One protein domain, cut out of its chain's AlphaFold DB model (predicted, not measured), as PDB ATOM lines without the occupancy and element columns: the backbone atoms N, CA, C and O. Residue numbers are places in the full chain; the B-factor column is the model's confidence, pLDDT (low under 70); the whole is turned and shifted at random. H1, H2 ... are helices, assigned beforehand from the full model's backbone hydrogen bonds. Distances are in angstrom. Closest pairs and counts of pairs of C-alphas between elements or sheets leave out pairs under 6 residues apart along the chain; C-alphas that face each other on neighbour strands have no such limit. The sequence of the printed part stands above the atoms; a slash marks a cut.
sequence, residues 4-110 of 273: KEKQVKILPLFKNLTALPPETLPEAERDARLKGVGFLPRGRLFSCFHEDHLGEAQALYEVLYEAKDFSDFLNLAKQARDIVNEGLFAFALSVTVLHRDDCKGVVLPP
ATOM      1  N   LYS A   4     280.424 198.030 209.478       96.69
ATOM      2  CA  LYS A   4     279.815 197.789 208.162       96.69
ATOM      3  C   LYS A   4     278.472 197.057 208.269       96.69
ATOM      4  O   LYS A   4     277.517 197.426 207.596       96.69
ATOM      5  N   GLU A   5     278.372 196.051 209.134       97.25
ATOM      6  CA  GLU A   5     277.109 195.340 209.379       97.25
ATOM      7  C   GLU A   5     276.057 196.247 210.028       97.25
ATOM      8  O   GLU A   5     274.888 196.205 209.644       97.25
ATOM      9  N   LYS A   6     276.464 197.091 210.984       97.50
ATOM     10  CA  LYS A   6     275.577 198.074 211.626       97.50
ATOM     11  C   LYS A   6     275.075 199.113 210.624       97.50
ATOM     12  O   LYS A   6     273.878 199.378 210.573       97.50
ATOM     13  N   GLN A   7     275.967 199.617 209.770       97.25
ATOM     14  CA  GLN A   7     275.654 200.544 208.683       97.25
ATOM     15  C   GLN A   7     274.556 199.984 207.768       97.25
ATOM     16  O   GLN A   7     273.550 200.647 207.523       97.25
ATOM     17  N   VAL A   8     274.712 198.734 207.316       97.25
ATOM     18  CA  VAL A   8     273.738 198.053 206.444       97.25
ATOM     19  C   VAL A   8     272.375 197.881 207.121       97.25
ATOM     20  O   VAL A   8     271.358 197.863 206.433       97.25
ATOM     21  N   LYS A   9     272.328 197.785 208.454       97.56
ATOM     22  CA  LYS A   9     271.076 197.656 209.213       97.56
ATOM     23  C   LYS A   9     270.396 198.992 209.519       97.56
ATOM     24  O   LYS A   9     269.172 199.015 209.591       97.56
ATOM     25  N   ILE A  10     271.155 200.078 209.679       97.31
ATOM     26  CA  ILE A  10     270.613 201.413 209.987       97.31
ATOM     27  C   ILE A  10     270.113 202.130 208.732       97.31
ATOM     28  O   ILE A  10     269.017 202.684 208.757       97.31
ATOM     29  N   LEU A  11     270.863 202.101 207.622       96.44
ATOM     30  CA  LEU A  11     270.494 202.833 206.400       96.44
ATOM     31  C   LEU A  11     269.063 202.547 205.900       96.44
ATOM     32  O   LEU A  11     268.383 203.499 205.519       96.44
ATOM     33  N   PRO A  12     268.560 201.295 205.911       97.69
ATOM     34  CA  PRO A  12     267.190 201.006 205.497       97.69
ATOM     35  C   PRO A  12     266.113 201.715 206.325       97.69
ATOM     36  O   PRO A  12     265.035 201.957 205.793       97.69
ATOM     37  N   LEU A  13     266.382 202.079 207.585       98.12
ATOM     38  CA  LEU A  13     265.403 202.771 208.431       98.12
ATOM     39  C   LEU A  13     265.067 204.170 207.907       98.12
ATOM     40  O   LEU A  13     263.941 204.624 208.077       98.12
ATOM     41  N   PHE A  14     266.009 204.818 207.221       98.19
ATOM     42  CA  PHE A  14     265.824 206.138 206.617       98.19
ATOM     43  C   PHE A  14     265.227 206.089 205.206       98.19
ATOM     44  O   PHE A  14     264.915 207.129 204.632       98.19
ATOM     45  N   LYS A  15     265.063 204.900 204.617       97.00
ATOM     46  CA  LYS A  15     264.495 204.773 203.273       97.00
ATOM     47  C   LYS A  15     262.979 204.919 203.309       97.00
ATOM     48  O   LYS A  15     262.320 204.418 204.223       97.00
ATOM     49  N   ASN A  16     262.435 205.541 202.262       95.12
ATOM     50  CA  ASN A  16     260.997 205.656 202.011       95.12
ATOM     51  C   ASN A  16     260.211 206.224 203.203       95.12
ATOM     52  O   ASN A  16     259.071 205.824 203.429       95.12
ATOM     53  N   LEU A  17     260.816 207.130 203.981       96.31
ATOM     54  CA  LEU A  17     260.120 207.765 205.101       96.31
ATOM     55  C   LEU A  17     258.913 208.566 204.610       96.31
ATOM     56  O   LEU A  17     257.862 208.502 205.225       96.31
ATOM     57  N   THR A  18     259.012 209.221 203.453       92.19
ATOM     58  CA  THR A  18     257.903 209.983 202.859       92.19
ATOM     59  C   THR A  18     256.745 209.127 202.341       92.19
ATOM     60  O   THR A  18     255.735 209.676 201.921       92.19
ATOM     61  N   ALA A  19     256.895 207.800 202.321       92.06
ATOM     62  CA  ALA A  19     255.898 206.854 201.825       92.06
ATOM     63  C   ALA A  19     255.359 205.935 202.935       92.06
ATOM     64  O   ALA A  19     254.792 204.881 202.641       92.06
ATOM     65  N   LEU A  20     255.577 206.289 204.207       92.81
ATOM     66  CA  LEU A  20     254.962 205.570 205.319       92.81
ATOM     67  C   LEU A  20     253.429 205.706 205.263       92.81
ATOM     68  O   LEU A  20     252.928 206.773 204.907       92.81
ATOM     69  N   PRO A  21     252.675 204.640 205.592       91.00
ATOM     70  CA  PRO A  21     251.217 204.704 205.604       91.00
ATOM     71  C   PRO A  21     250.731 205.660 206.705       91.00
ATOM     72  O   PRO A  21     251.420 205.822 207.707       91.00
ATOM     73  N   PRO A  22     249.556 206.292 206.586       88.25
ATOM     74  CA  PRO A  22     249.028 207.127 207.662       88.25
ATOM     75  C   PRO A  22     248.688 206.311 208.921       88.25
ATOM     76  O   PRO A  22     248.785 206.831 210.031       88.25
ATOM     77  N   GLU A  23     248.334 205.033 208.770       91.00
ATOM     78  CA  GLU A  23     248.039 204.136 209.882       91.00
ATOM     79  C   GLU A  23     249.305 203.802 210.682       91.00
ATOM     80  O   GLU A  23     250.315 203.330 210.152       91.00
ATOM     81  N   THR A  24     249.231 204.032 211.990       94.44
ATOM     82  CA  THR A  24     250.298 203.715 212.943       94.44
ATOM     83  C   THR A  24     249.997 202.415 213.672       94.44
ATOM     84  O   THR A  24     248.827 202.094 213.893       94.44
ATOM     85  N   LEU A  25     251.032 201.720 214.139       95.00
ATOM     86  CA  LEU A  25     250.875 200.518 214.958       95.00
ATOM     87  C   LEU A  25     249.963 200.791 216.183       95.00
ATOM     88  O   LEU A  25     250.222 201.755 216.925       95.00
ATOM     89  N   PRO A  26     248.912 199.975 216.418       94.31
ATOM     90  CA  PRO A  26     248.007 200.146 217.553       94.31
ATOM     91  C   PRO A  26     248.743 200.088 218.889       94.31
ATOM     92  O   PRO A  26     249.661 199.292 219.059       94.31
ATOM     93  N   GLU A  27     248.319 200.894 219.866       93.75
ATOM     94  CA  GLU A  27     249.005 201.004 221.163       93.75
ATOM     95  C   GLU A  27     249.145 199.661 221.902       93.75
ATOM     96  O   GLU A  27     250.157 199.413 222.557       93.75
ATOM     97  N   ALA A  28     248.168 198.763 221.744       94.44
ATOM     98  CA  ALA A  28     248.182 197.425 222.334       94.44
ATOM     99  C   ALA A  28     249.308 196.519 221.794       94.44
ATOM    100  O   ALA A  28     249.713 195.583 222.479       94.44
ATOM    101  N   GLU A  29     249.813 196.801 220.591       95.25
ATOM    102  CA  GLU A  29     250.861 196.029 219.909       95.25
ATOM    103  C   GLU A  29     252.256 196.660 220.066       95.25
ATOM    104  O   GLU A  29     253.261 196.082 219.641       95.25
ATOM    105  N   ARG A  30     252.342 197.850 220.676       96.81
ATOM    106  CA  ARG A  30     253.609 198.560 220.892       96.81
ATOM    107  C   ARG A  30     254.398 197.919 222.029       96.81
ATOM    108  O   ARG A  30     253.836 197.516 223.049       96.81
ATOM    109  N   ASP A  31     255.722 197.911 221.891       97.75
ATOM    110  CA  ASP A  31     256.628 197.733 223.023       97.75
ATOM    111  C   ASP A  31     256.244 198.742 224.115       97.75
ATOM    112  O   ASP A  31     255.934 199.903 223.828       97.75
ATOM    113  N   ALA A  32     256.239 198.299 225.374       97.50
ATOM    114  CA  ALA A  32     255.831 199.127 226.504       97.50
ATOM    115  C   ALA A  32     256.603 200.457 226.569       97.50
ATOM    116  O   ALA A  32     256.039 201.469 226.980       97.50
ATOM    117  N   ARG A  33     257.859 200.465 226.102       98.19
ATOM    118  CA  ARG A  33     258.730 201.646 226.047       98.19
ATOM    119  C   ARG A  33     258.284 202.683 225.010       98.19
ATOM    120  O   ARG A  33     258.617 203.850 225.147       98.19
ATOM    121  N   LEU A  34     257.507 202.292 223.997       98.12
ATOM    122  CA  LEU A  34     257.053 203.163 222.900       98.12
ATOM    123  C   LEU A  34     255.607 203.661 223.067       98.12
ATOM    124  O   LEU A  34     255.033 204.229 222.138       98.12
ATOM    125  N   LYS A  35     254.992 203.466 224.238       94.94
ATOM    126  CA  LYS A  35     253.639 203.977 224.517       94.94
ATOM    127  C   LYS A  35     253.594 205.493 224.713       94.94
ATOM    128  O   LYS A  35     252.578 206.109 224.434       94.94
ATOM    129  N   GLY A  36     254.703 206.096 225.146       94.75
ATOM    130  CA  GLY A  36     254.825 207.543 225.358       94.75
ATOM    131  C   GLY A  36     255.144 208.357 224.100       94.75
ATOM    132  O   GLY A  36     255.632 209.473 224.230       94.75
ATOM    133  N   VAL A  37     254.947 207.799 222.901       97.56
ATOM    134  CA  VAL A  37     255.213 208.460 221.612       97.56
ATOM    135  C   VAL A  37     254.118 208.119 220.595       97.56
ATOM    136  O   VAL A  37     253.320 207.202 220.800       97.56
ATOM    137  N   GLY A  38     254.095 208.828 219.469       96.75
ATOM    138  CA  GLY A  38     253.070 208.726 218.430       96.75
ATOM    139  C   GLY A  38     251.948 209.751 218.602       96.75
ATOM    140  O   GLY A  38     250.806 209.444 218.265       96.75
ATOM    141  N   PHE A  39     252.253 210.928 219.156       96.88
ATOM    142  CA  PHE A  39     251.291 212.017 219.349       96.88
ATOM    143  C   PHE A  39     251.213 212.916 218.117       96.88
ATOM    144  O   PHE A  39     250.112 213.215 217.652       96.88
ATOM    145  N   LEU A  40     252.362 213.317 217.560       96.75
ATOM    146  CA  LEU A  40     252.435 214.036 216.294       96.75
ATOM    147  C   LEU A  40     251.989 213.101 215.158       96.75
ATOM    148  O   LEU A  40     252.678 212.116 214.871       96.75
ATOM    149  N   PRO A  41     250.879 213.404 214.458       95.31
ATOM    150  CA  PRO A  41     250.397 212.529 213.402       95.31
ATOM    151  C   PRO A  41     251.383 212.430 212.233       95.31
ATOM    152  O   PRO A  41     252.117 213.377 211.915       95.31
ATOM    153  N   ARG A  42     251.352 211.296 211.535       94.56
ATOM    154  CA  ARG A  42     252.013 211.139 210.234       94.56
ATOM    155  C   ARG A  42     251.485 212.135 209.211       94.56
ATOM    156  O   ARG A  42     250.357 212.625 209.318       94.56
ATOM    157  N   GLY A  43     252.328 212.487 208.245       92.50
ATOM    158  CA  GLY A  43     251.979 213.482 207.230       92.50
ATOM    159  C   GLY A  43     251.849 214.915 207.760       92.50
ATOM    160  O   GLY A  43     251.424 215.806 207.027       92.50
ATOM    161  N   ARG A  44     252.217 215.186 209.019       93.75
ATOM    162  CA  ARG A  44     252.372 216.550 209.553       93.75
ATOM    163  C   ARG A  44     253.835 216.980 209.520       93.75
ATOM    164  O   ARG A  44     254.745 216.154 209.567       93.75
ATOM    165  N   LEU A  45     254.071 218.287 209.432       94.69
ATOM    166  CA  LEU A  45     255.425 218.824 209.507       94.69
ATOM    167  C   LEU A  45     255.934 218.746 210.949       94.69
ATOM    168  O   LEU A  45     255.354 219.333 211.860       94.69
ATOM    169  N   PHE A  46     257.048 218.046 211.134       96.50
ATOM    170  CA  PHE A  46     257.822 218.109 212.365       96.50
ATOM    171  C   PHE A  46     258.521 219.470 212.482       96.50
ATOM    172  O   PHE A  46     259.038 220.000 211.498       96.50
ATOM    173  N   SER A  47     258.568 220.015 213.699       96.38
ATOM    174  CA  SER A  47     259.200 221.299 214.002       96.38
ATOM    175  C   SER A  47     260.352 221.045 214.956       96.38
ATOM    176  O   SER A  47     260.156 220.426 215.997       96.38
ATOM    177  N   CYS A  48     261.537 221.548 214.618       96.38
ATOM    178  CA  CYS A  48     262.725 221.452 215.473       96.38
ATOM    179  C   CYS A  48     262.748 222.523 216.579       96.38
ATOM    180  O   CYS A  48     263.775 222.688 217.231       96.38
ATOM    181  N   PHE A  49     261.649 223.266 216.753       95.75
ATOM    182  CA  PHE A  49     261.555 224.405 217.673       95.75
ATOM    183  C   PHE A  49     260.289 224.387 218.534       95.75
ATOM    184  O   PHE A  49     260.285 224.982 219.604       95.75
ATOM    185  N   HIS A  50     259.219 223.726 218.083       96.06
ATOM    186  CA  HIS A  50     257.988 223.627 218.864       96.06
ATOM    187  C   HIS A  50     258.196 222.688 220.056       96.06
ATOM    188  O   HIS A  50     258.674 221.567 219.870       96.06
ATOM    189  N   GLU A  51     257.797 223.125 221.250       95.00
ATOM    190  CA  GLU A  51     258.039 222.408 222.506       95.00
ATOM    191  C   GLU A  51     257.457 220.991 222.480       95.00
ATOM    192  O   GLU A  51     258.212 220.037 222.634       95.00
ATOM    193  N   ASP A  52     256.171 220.831 222.148       96.25
ATOM    194  CA  ASP A  52     255.532 219.504 222.079       96.25
ATOM    195  C   ASP A  52     256.230 218.541 221.104       96.25
ATOM    196  O   ASP A  52     256.445 217.369 221.413       96.25
ATOM    197  N   HIS A  53     256.636 219.038 219.929       98.00
ATOM    198  CA  HIS A  53     257.317 218.219 218.925       98.00
ATOM    199  C   HIS A  53     258.697 217.779 219.433       98.00
ATOM    200  O   HIS A  53     259.078 216.617 219.277       98.00
ATOM    201  N   LEU A  54     259.452 218.692 220.052       97.38
ATOM    202  CA  LEU A  54     260.754 218.385 220.642       97.38
ATOM    203  C   LEU A  54     260.645 217.485 221.876       97.38
ATOM    204  O   LEU A  54     261.526 216.648 222.068       97.38
ATOM    205  N   GLY A  55     259.588 217.630 222.676       98.00
ATOM    206  CA  GLY A  55     259.299 216.783 223.830       98.00
ATOM    207  C   GLY A  55     259.040 215.338 223.414       98.00
ATOM    208  O   GLY A  55     259.647 214.418 223.960       98.00
ATOM    209  N   GLU A  56     258.232 215.121 222.374       98.44
ATOM    210  CA  GLU A  56     258.020 213.779 221.820       98.44
ATOM    211  C   GLU A  56     259.294 213.219 221.161       98.44
ATOM    212  O   GLU A  56     259.635 212.049 221.349       98.44
ATOM    213  N   ALA A  57     260.049 214.047 220.427       98.56
ATOM    214  CA  ALA A  57     261.326 213.633 219.848       98.56
ATOM    215  C   ALA A  57     262.343 213.226 220.928       98.56
ATOM    216  O   ALA A  57     263.079 212.256 220.736       98.56
ATOM    217  N   GLN A  58     262.359 213.949 222.053       98.44
ATOM    218  CA  GLN A  58     263.149 213.625 223.235       98.44
ATOM    219  C   GLN A  58     262.742 212.293 223.836       98.44
ATOM    220  O   GLN A  58     263.598 211.420 223.965       98.44
ATOM    221  N   ALA A  59     261.455 212.100 224.122       98.50
ATOM    222  CA  ALA A  59     260.955 210.830 224.636       98.50
ATOM    223  C   ALA A  59     261.384 209.655 223.739       98.50
ATOM    224  O   ALA A  59     261.867 208.637 224.234       98.50
ATOM    225  N   LEU A  60     261.299 209.817 222.412       98.75
ATOM    226  CA  LEU A  60     261.718 208.771 221.486       98.75
ATOM    227  C   LEU A  60     263.230 208.507 221.530       98.75
ATOM    228  O   LEU A  60     263.631 207.348 221.637       98.75
ATOM    229  N   TYR A  61     264.086 209.530 221.418       98.50
ATOM    230  CA  TYR A  61     265.531 209.269 221.406       98.50
ATOM    231  C   TYR A  61     266.043 208.772 222.761       98.50
ATOM    232  O   TYR A  61     267.019 208.029 222.779       98.50
ATOM    233  N   GLU A  62     265.410 209.139 223.881       98.38
ATOM    234  CA  GLU A  62     265.771 208.625 225.207       98.38
ATOM    235  C   GLU A  62     265.472 207.119 225.284       98.38
ATOM    236  O   GLU A  62     266.370 206.332 225.589       98.38
ATOM    237  N   VAL A  63     264.283 206.689 224.843       98.31
ATOM    238  CA  VAL A  63     263.922 205.262 224.747       98.31
ATOM    239  C   VAL A  63     264.893 204.481 223.854       98.31
ATOM    240  O   VAL A  63     265.341 203.388 224.209       98.31
ATOM    241  N   LEU A  64     265.248 205.026 222.687       98.62
ATOM    242  CA  LEU A  64     266.191 204.374 221.775       98.62
ATOM    243  C   LEU A  64     267.629 204.363 222.330       98.62
ATOM    244  O   LEU A  64     268.399 203.441 222.041       98.62
ATOM    245  N   TYR A  65     268.016 205.366 223.120       98.31
ATOM    246  CA  TYR A  65     269.329 205.447 223.759       98.31
ATOM    247  C   TYR A  65     269.480 204.458 224.922       98.31
ATOM    248  O   TYR A  65     270.550 203.873 225.076       98.31
ATOM    249  N   GLU A  66     268.418 204.191 225.682       97.81
ATOM    250  CA  GLU A  66     268.424 203.216 226.787       97.81
ATOM    251  C   GLU A  66     268.355 201.755 226.332       97.81
ATOM    252  O   GLU A  66     268.550 200.842 227.138       97.81
ATOM    253  N   ALA A  67     268.104 201.502 225.044       98.38
ATOM    254  CA  ALA A  67     268.067 200.149 224.510       98.38
ATOM    255  C   ALA A  67     269.360 199.382 224.841       98.38
ATOM    256  O   ALA A  67     270.474 199.880 224.624       98.38
ATOM    257  N   LYS A  68     269.199 198.154 225.346       97.69
ATOM    258  CA  LYS A  68     270.253 197.388 226.035       97.69
ATOM    259  C   LYS A  68     271.498 197.178 225.179       97.69
ATOM    260  O   LYS A  68     272.626 197.242 225.661       97.69
ATOM    261  N   ASP A  69     271.279 196.874 223.909       97.75
ATOM    262  CA  ASP A  69     272.314 196.617 222.924       97.75
ATOM    263  C   ASP A  69     271.825 197.017 221.530       97.75
ATOM    264  O   ASP A  69     270.665 197.383 221.332       97.75
ATOM    265  N   PHE A  70     272.716 196.933 220.545       97.94
ATOM    266  CA  PHE A  70     272.415 197.318 219.170       97.94
ATOM    267  C   PHE A  70     271.213 196.566 218.569       97.94
ATOM    268  O   PHE A  70     270.516 197.112 217.717       97.94
ATOM    269  N   SER A  71     270.977 195.309 218.961       98.00
ATOM    270  CA  SER A  71     269.860 194.522 218.430       98.00
ATOM    271  C   SER A  71     268.533 194.982 219.026       98.00
ATOM    272  O   SER A  71     267.571 195.148 218.279       98.00
ATOM    273  N   ASP A  72     268.493 195.237 220.336       98.44
ATOM    274  CA  ASP A  72     267.332 195.832 221.011       98.44
ATOM    275  C   ASP A  72     267.027 197.232 220.454       98.44
ATOM    276  O   ASP A  72     265.903 197.503 220.036       98.44
ATOM    277  N   PHE A  73     268.058 198.074 220.309       98.62
ATOM    278  CA  PHE A  73     267.959 199.391 219.670       98.62
ATOM    279  C   PHE A  73     267.347 199.295 218.271       98.62
ATOM    280  O   PHE A  73     266.414 200.025 217.944       98.62
ATOM    281  N   LEU A  74     267.847 198.378 217.440       98.44
ATOM    282  CA  LEU A  74     267.360 198.215 216.077       98.44
ATOM    283  C   LEU A  74     265.898 197.748 216.038       98.44
ATOM    284  O   LEU A  74     265.151 198.179 215.163       98.44
ATOM    285  N   ASN A  75     265.489 196.867 216.953       98.31
ATOM    286  CA  ASN A  75     264.110 196.389 217.033       98.31
ATOM    287  C   ASN A  75     263.158 197.504 217.474       98.31
ATOM    288  O   ASN A  75     262.134 197.713 216.821       98.31
ATOM    289  N   LEU A  76     263.535 198.272 218.500       98.62
ATOM    290  CA  LEU A  76     262.794 199.459 218.921       98.62
ATOM    291  C   LEU A  76     262.701 200.496 217.802       98.62
ATOM    292  O   LEU A  76     261.618 200.998 217.529       98.62
ATOM    293  N   ALA A  77     263.804 200.786 217.109       98.69
ATOM    294  CA  ALA A  77     263.818 201.757 216.019       98.69
ATOM    295  C   ALA A  77     262.920 201.323 214.849       98.69
ATOM    296  O   ALA A  77     262.232 202.154 214.263       98.69
ATOM    297  N   LYS A  78     262.880 200.025 214.520       98.38
ATOM    298  CA  LYS A  78     261.948 199.496 213.512       98.38
ATOM    299  C   LYS A  78     260.497 199.699 213.928       98.38
ATOM    300  O   LYS A  78     259.727 200.208 213.128       98.38
ATOM    301  N   GLN A  79     260.139 199.359 215.165       98.19
ATOM    302  CA  GLN A  79     258.763 199.524 215.628       98.19
ATOM    303  C   GLN A  79     258.380 201.005 215.773       98.19
ATOM    304  O   GLN A  79     257.289 201.398 215.379       98.19
ATOM    305  N   ALA A  80     259.293 201.852 216.255       98.56
ATOM    306  CA  ALA A  80     259.091 203.297 216.348       98.56
ATOM    307  C   ALA A  80     258.834 203.928 214.975       98.56
ATOM    308  O   ALA A  80     257.952 204.778 214.853       98.56
ATOM    309  N   ARG A  81     259.541 203.471 213.929       98.06
ATOM    310  CA  ARG A  81     259.285 203.877 212.539       98.06
ATOM    311  C   ARG A  81     257.831 203.641 212.142       98.06
ATOM    312  O   ARG A  81     257.288 204.442 211.389       98.06
ATOM    313  N   ASP A  82     257.200 202.598 212.681       97.06
ATOM    314  CA  ASP A  82     255.809 202.219 212.422       97.06
ATOM    315  C   ASP A  82     254.778 202.959 213.308       97.06
ATOM    316  O   ASP A  82     253.571 202.793 213.131       97.06
ATOM    317  N   ILE A  83     255.239 203.817 214.226       97.62
ATOM    318  CA  ILE A  83     254.408 204.529 215.210       97.62
ATOM    319  C   ILE A  83     254.428 206.044 215.000       97.62
ATOM    320  O   ILE A  83     253.379 206.677 215.047       97.62
ATOM    321  N   VAL A  84     255.608 206.638 214.816       98.25
ATOM    322  CA  VAL A  84     255.775 208.097 214.921       98.25
ATOM    323  C   VAL A  84     255.775 208.809 213.565       98.25
ATOM    324  O   VAL A  84     255.882 208.187 212.502       98.25
ATOM    325  N   ASN A  85     255.685 210.140 213.615       97.94
ATOM    326  CA  ASN A  85     255.889 211.035 212.478       97.94
ATOM    327  C   ASN A  85     257.265 210.832 211.809       97.94
ATOM    328  O   ASN A  85     258.280 210.623 212.470       97.94
ATOM    329  N   GLU A  86     257.311 210.967 210.485       97.25
ATOM    330  CA  GLU A  86     258.470 210.698 209.630       97.25
ATOM    331  C   GLU A  86     259.666 211.609 209.945       97.25
ATOM    332  O   GLU A  86     260.817 211.167 209.990       97.25
ATOM    333  N   GLY A  87     259.397 212.903 210.150       97.38
ATOM    334  CA  GLY A  87     260.415 213.899 210.470       97.38
ATOM    335  C   GLY A  87     260.938 213.741 211.893       97.38
ATOM    336  O   GLY A  87     262.149 213.808 212.109       97.38
ATOM    337  N   LEU A  88     260.033 213.463 212.835       98.38
ATOM    338  CA  LEU A  88     260.369 213.171 214.228       98.38
ATOM    339  C   LEU A  88     261.237 211.911 214.328       98.38
ATOM    340  O   LEU A  88     262.270 211.925 214.997       98.38
ATOM    341  N   PHE A  89     260.875 210.850 213.602       98.69
ATOM    342  CA  PHE A  89     261.651 209.614 213.525       98.69
ATOM    343  C   PHE A  89     263.076 209.867 213.033       98.69
ATOM    344  O   PHE A  89     264.039 209.451 213.678       98.69
ATOM    345  N   ALA A  90     263.223 210.574 211.907       98.50
ATOM    346  CA  ALA A  90     264.532 210.886 211.343       98.50
ATOM    347  C   ALA A  90     265.392 211.706 212.315       98.50
ATOM    348  O   ALA A  90     266.590 211.440 212.427       98.50
ATOM    349  N   PHE A  91     264.795 212.658 213.038       98.75
ATOM    350  CA  PHE A  91     265.476 213.436 214.071       98.75
ATOM    351  C   PHE A  91     265.949 212.542 215.226       98.75
ATOM    352  O   PHE A  91     267.147 212.458 215.496       98.75
ATOM    353  N   ALA A  92     265.026 211.822 215.871       98.75
ATOM    354  CA  ALA A  92     265.307 211.021 217.061       98.75
ATOM    355  C   ALA A  92     266.290 209.875 216.782       98.75
ATOM    356  O   ALA A  92     267.226 209.648 217.556       98.75
ATOM    357  N   LEU A  93     266.139 209.184 215.646       98.75
ATOM    358  CA  LEU A  93     267.067 208.134 215.229       98.75
ATOM    359  C   LEU A  93     268.466 208.709 214.973       98.75
ATOM    360  O   LEU A  93     269.457 208.110 215.386       98.75
ATOM    361  N   SER A  94     268.555 209.880 214.337       98.69
ATOM    362  CA  SER A  94     269.835 210.537 214.055       98.69
ATOM    363  C   SER A  94     270.552 210.971 215.333       98.69
ATOM    364  O   SER A  94     271.737 210.678 215.483       98.69
ATOM    365  N   VAL A  95     269.842 211.587 216.287       98.38
ATOM    366  CA  VAL A  95     270.389 211.897 217.621       98.38
ATOM    367  C   VAL A  95     270.889 210.615 218.279       98.38
ATOM    368  O   VAL A  95     272.036 210.557 218.716       98.38
ATOM    369  N   THR A  96     270.083 209.556 218.285       98.38
ATOM    370  CA  THR A  96     270.453 208.288 218.923       98.38
ATOM    371  C   THR A  96     271.735 207.694 218.329       98.38
ATOM    372  O   THR A  96     272.668 207.377 219.068       98.38
ATOM    373  N   VAL A  97     271.825 207.585 217.000       98.38
ATOM    374  CA  VAL A  97     272.998 207.023 216.300       98.38
ATOM    375  C   VAL A  97     274.265 207.839 216.571       98.38
ATOM    376  O   VAL A  97     275.334 207.257 216.738       98.38
ATOM    377  N   LEU A  98     274.158 209.169 216.662       97.56
ATOM    378  CA  LEU A  98     275.300 210.047 216.948       97.56
ATOM    379  C   LEU A  98     275.823 209.928 218.388       97.56
ATOM    380  O   LEU A  98     276.980 210.268 218.638       97.56
ATOM    381  N   HIS A  99     274.993 209.480 219.333       96.69
ATOM    382  CA  HIS A  99     275.325 209.505 220.761       96.69
ATOM    383  C   HIS A  99     275.566 208.122 221.373       96.69
ATOM    384  O   HIS A  99     276.318 208.022 222.346       96.69
ATOM    385  N   ARG A 100     274.973 207.055 220.825       96.88
ATOM    386  CA  ARG A 100     275.171 205.690 221.332       96.88
ATOM    387  C   ARG A 100     276.591 205.194 221.074       96.88
ATOM    388  O   ARG A 100     277.086 205.211 219.946       96.88
ATOM    389  N   ASP A 101     277.228 204.651 222.110       96.25
ATOM    390  CA  ASP A 101     278.597 204.131 222.011       96.25
ATOM    391  C   ASP A 101     278.708 202.934 221.048       96.25
ATOM    392  O   ASP A 101     279.709 202.794 220.342       96.25
ATOM    393  N   ASP A 102     277.662 202.106 220.946       96.75
ATOM    394  CA  ASP A 102     277.611 200.987 220.002       96.75
ATOM    395  C   ASP A 102     277.324 201.403 218.547       96.75
ATOM    396  O   ASP A 102     277.425 200.558 217.657       96.75
ATOM    397  N   CYS A 103     277.044 202.679 218.274       97.31
ATOM    398  CA  CYS A 103     276.863 203.223 216.926       97.31
ATOM    399  C   CYS A 103     278.094 203.991 216.415       97.31
ATOM    400  O   CYS A 103     278.092 204.471 215.283       97.31
ATOM    401  N   LYS A 104     279.182 204.067 217.196       96.00
ATOM    402  CA  LYS A 104     280.433 204.718 216.773       96.00
ATOM    403  C   LYS A 104     280.936 204.178 215.431       96.00
ATOM    404  O   LYS A 104     281.089 202.970 215.245       96.00
ATOM    405  N   GLY A 105     281.216 205.099 214.512       96.31
ATOM    406  CA  GLY A 105     281.658 204.802 213.149       96.31
ATOM    407  C   GLY A 105     280.527 204.564 212.144       96.31
ATOM    408  O   GLY A 105     280.809 204.492 210.951       96.31
ATOM    409  N   VAL A 106     279.267 204.463 212.583       97.38
ATOM    410  CA  VAL A 106     278.115 204.475 211.672       97.38
ATOM    411  C   VAL A 106     277.903 205.898 211.163       97.38
ATOM    412  O   VAL A 106     277.877 206.852 211.936       97.38
ATOM    413  N   VAL A 107     277.727 206.030 209.853       96.25
ATOM    414  CA  VAL A 107     277.474 207.296 209.166       96.25
ATOM    415  C   VAL A 107     275.983 207.405 208.854       96.25
ATOM    416  O   VAL A 107     275.373 206.465 208.345       96.25
ATOM    417  N   LEU A 108     275.377 208.548 209.162       97.19
ATOM    418  CA  LEU A 108     273.991 208.819 208.783       97.19
ATOM    419  C   LEU A 108     273.882 209.043 207.265       97.19
ATOM    420  O   LEU A 108     274.815 209.588 206.673       97.19
ATOM    421  N   PRO A 109     272.773 208.643 206.619       97.38
ATOM    422  CA  PRO A 109     272.560 208.992 205.220       97.38
ATOM    423  C   PRO A 109     272.448 210.518 205.062       97.38
ATOM    424  O   PRO A 109     271.975 211.189 205.988       97.38
ATOM    425  N   PRO A 110     272.840 211.080 203.906       98.00
ATOM    426  CA  PRO A 110     272.663 212.502 203.640       98.00
ATOM    427  C   PRO A 110     271.186 212.895 203.753       98.00
ATOM    428  O   PRO A 110     270.321 212.278 203.132       98.00
TER     429      PRO A 110
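AT A GLANCE: This is residues 4 to 110 of the 273 residues of the protein "BLTX507" of Nephila pilipes (UniProt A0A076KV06). Three helices, H1, H3 and H4, run side by side with their centres in a triangle, and H2 crosses H4 on the side away from H1. The long loop of residues 15 to 50 covers the end where H1 and H3 finish and H4 begins, while residues 100 to 110 fold back at the other end. The printed part has 107 residues with four named helices, in the order H1, H2, H3, H4, and no named strand; the class is all helix, though under half of the residues, 53, are in named elements. The whole is compact and rounded, with a radius of gyration of the C-alphas of 12.9 A and spans of 33 by 29 by 25 A.

HOW THE PARTS SIT: H1, residues 4 to 14, touches H3, residues 70 to 81, at a shallow tilt of 12 degrees, the same way; the closest C-alphas, of Leu 13 and Lys 78, are 7.0 A apart. H1 is close to but not clearly touching H4, residues 86 to 99; the closest C-alphas, of Phe 14 and Ala 90, are 6.8 A apart. H1 and H2, residues 51 to 66, are apart. H2 touches H4 at a steep tilt of 46 degrees, the same way, closest at the C-alphas of Tyr 61 and Ala 92, 4.7 A. H2 and H3 form a helical hairpin at a shallow tilt of 29 degrees, opposite ways; H2 touches H3 with residues 60 to 65 alone, closest at the C-alphas of Leu 64 and Phe 73, 5.7 A. H3 and H4 form another, at 16 degrees, and only just touch, with 3 pairs of C-alphas within 8 A, closest at Arg 81 and Phe 89, 6.3 A. Every O i to N i+4 pair is within hydrogen-bond range in H2, H3 and H4; in H1, 4 of 7 are.

IN THESE COORDINATES: H1 begins at C-alpha 4, (279.815, 197.789, 208.162), and measures 16.4 A. H2 begins at C-alpha 51, (258.039, 222.408, 222.506), and is the longest helix by residues, at 22.2 A. H3 measures 16.1 A. H4 measures 20.2 A and ends at C-alpha 99, (275.325, 209.505, 220.761).

THE WHOLE: The C-alphas of Lys 4 and Glu 51, the two farthest apart, are 35.9 A from each other. The printed part has no cut. The link from H1 to H2 is long, with 36 residues; those from H2 to H3 and from H3 to H4 are tight. The mean pLDDT of the printed part is 96.9, and no printed residue is under 70.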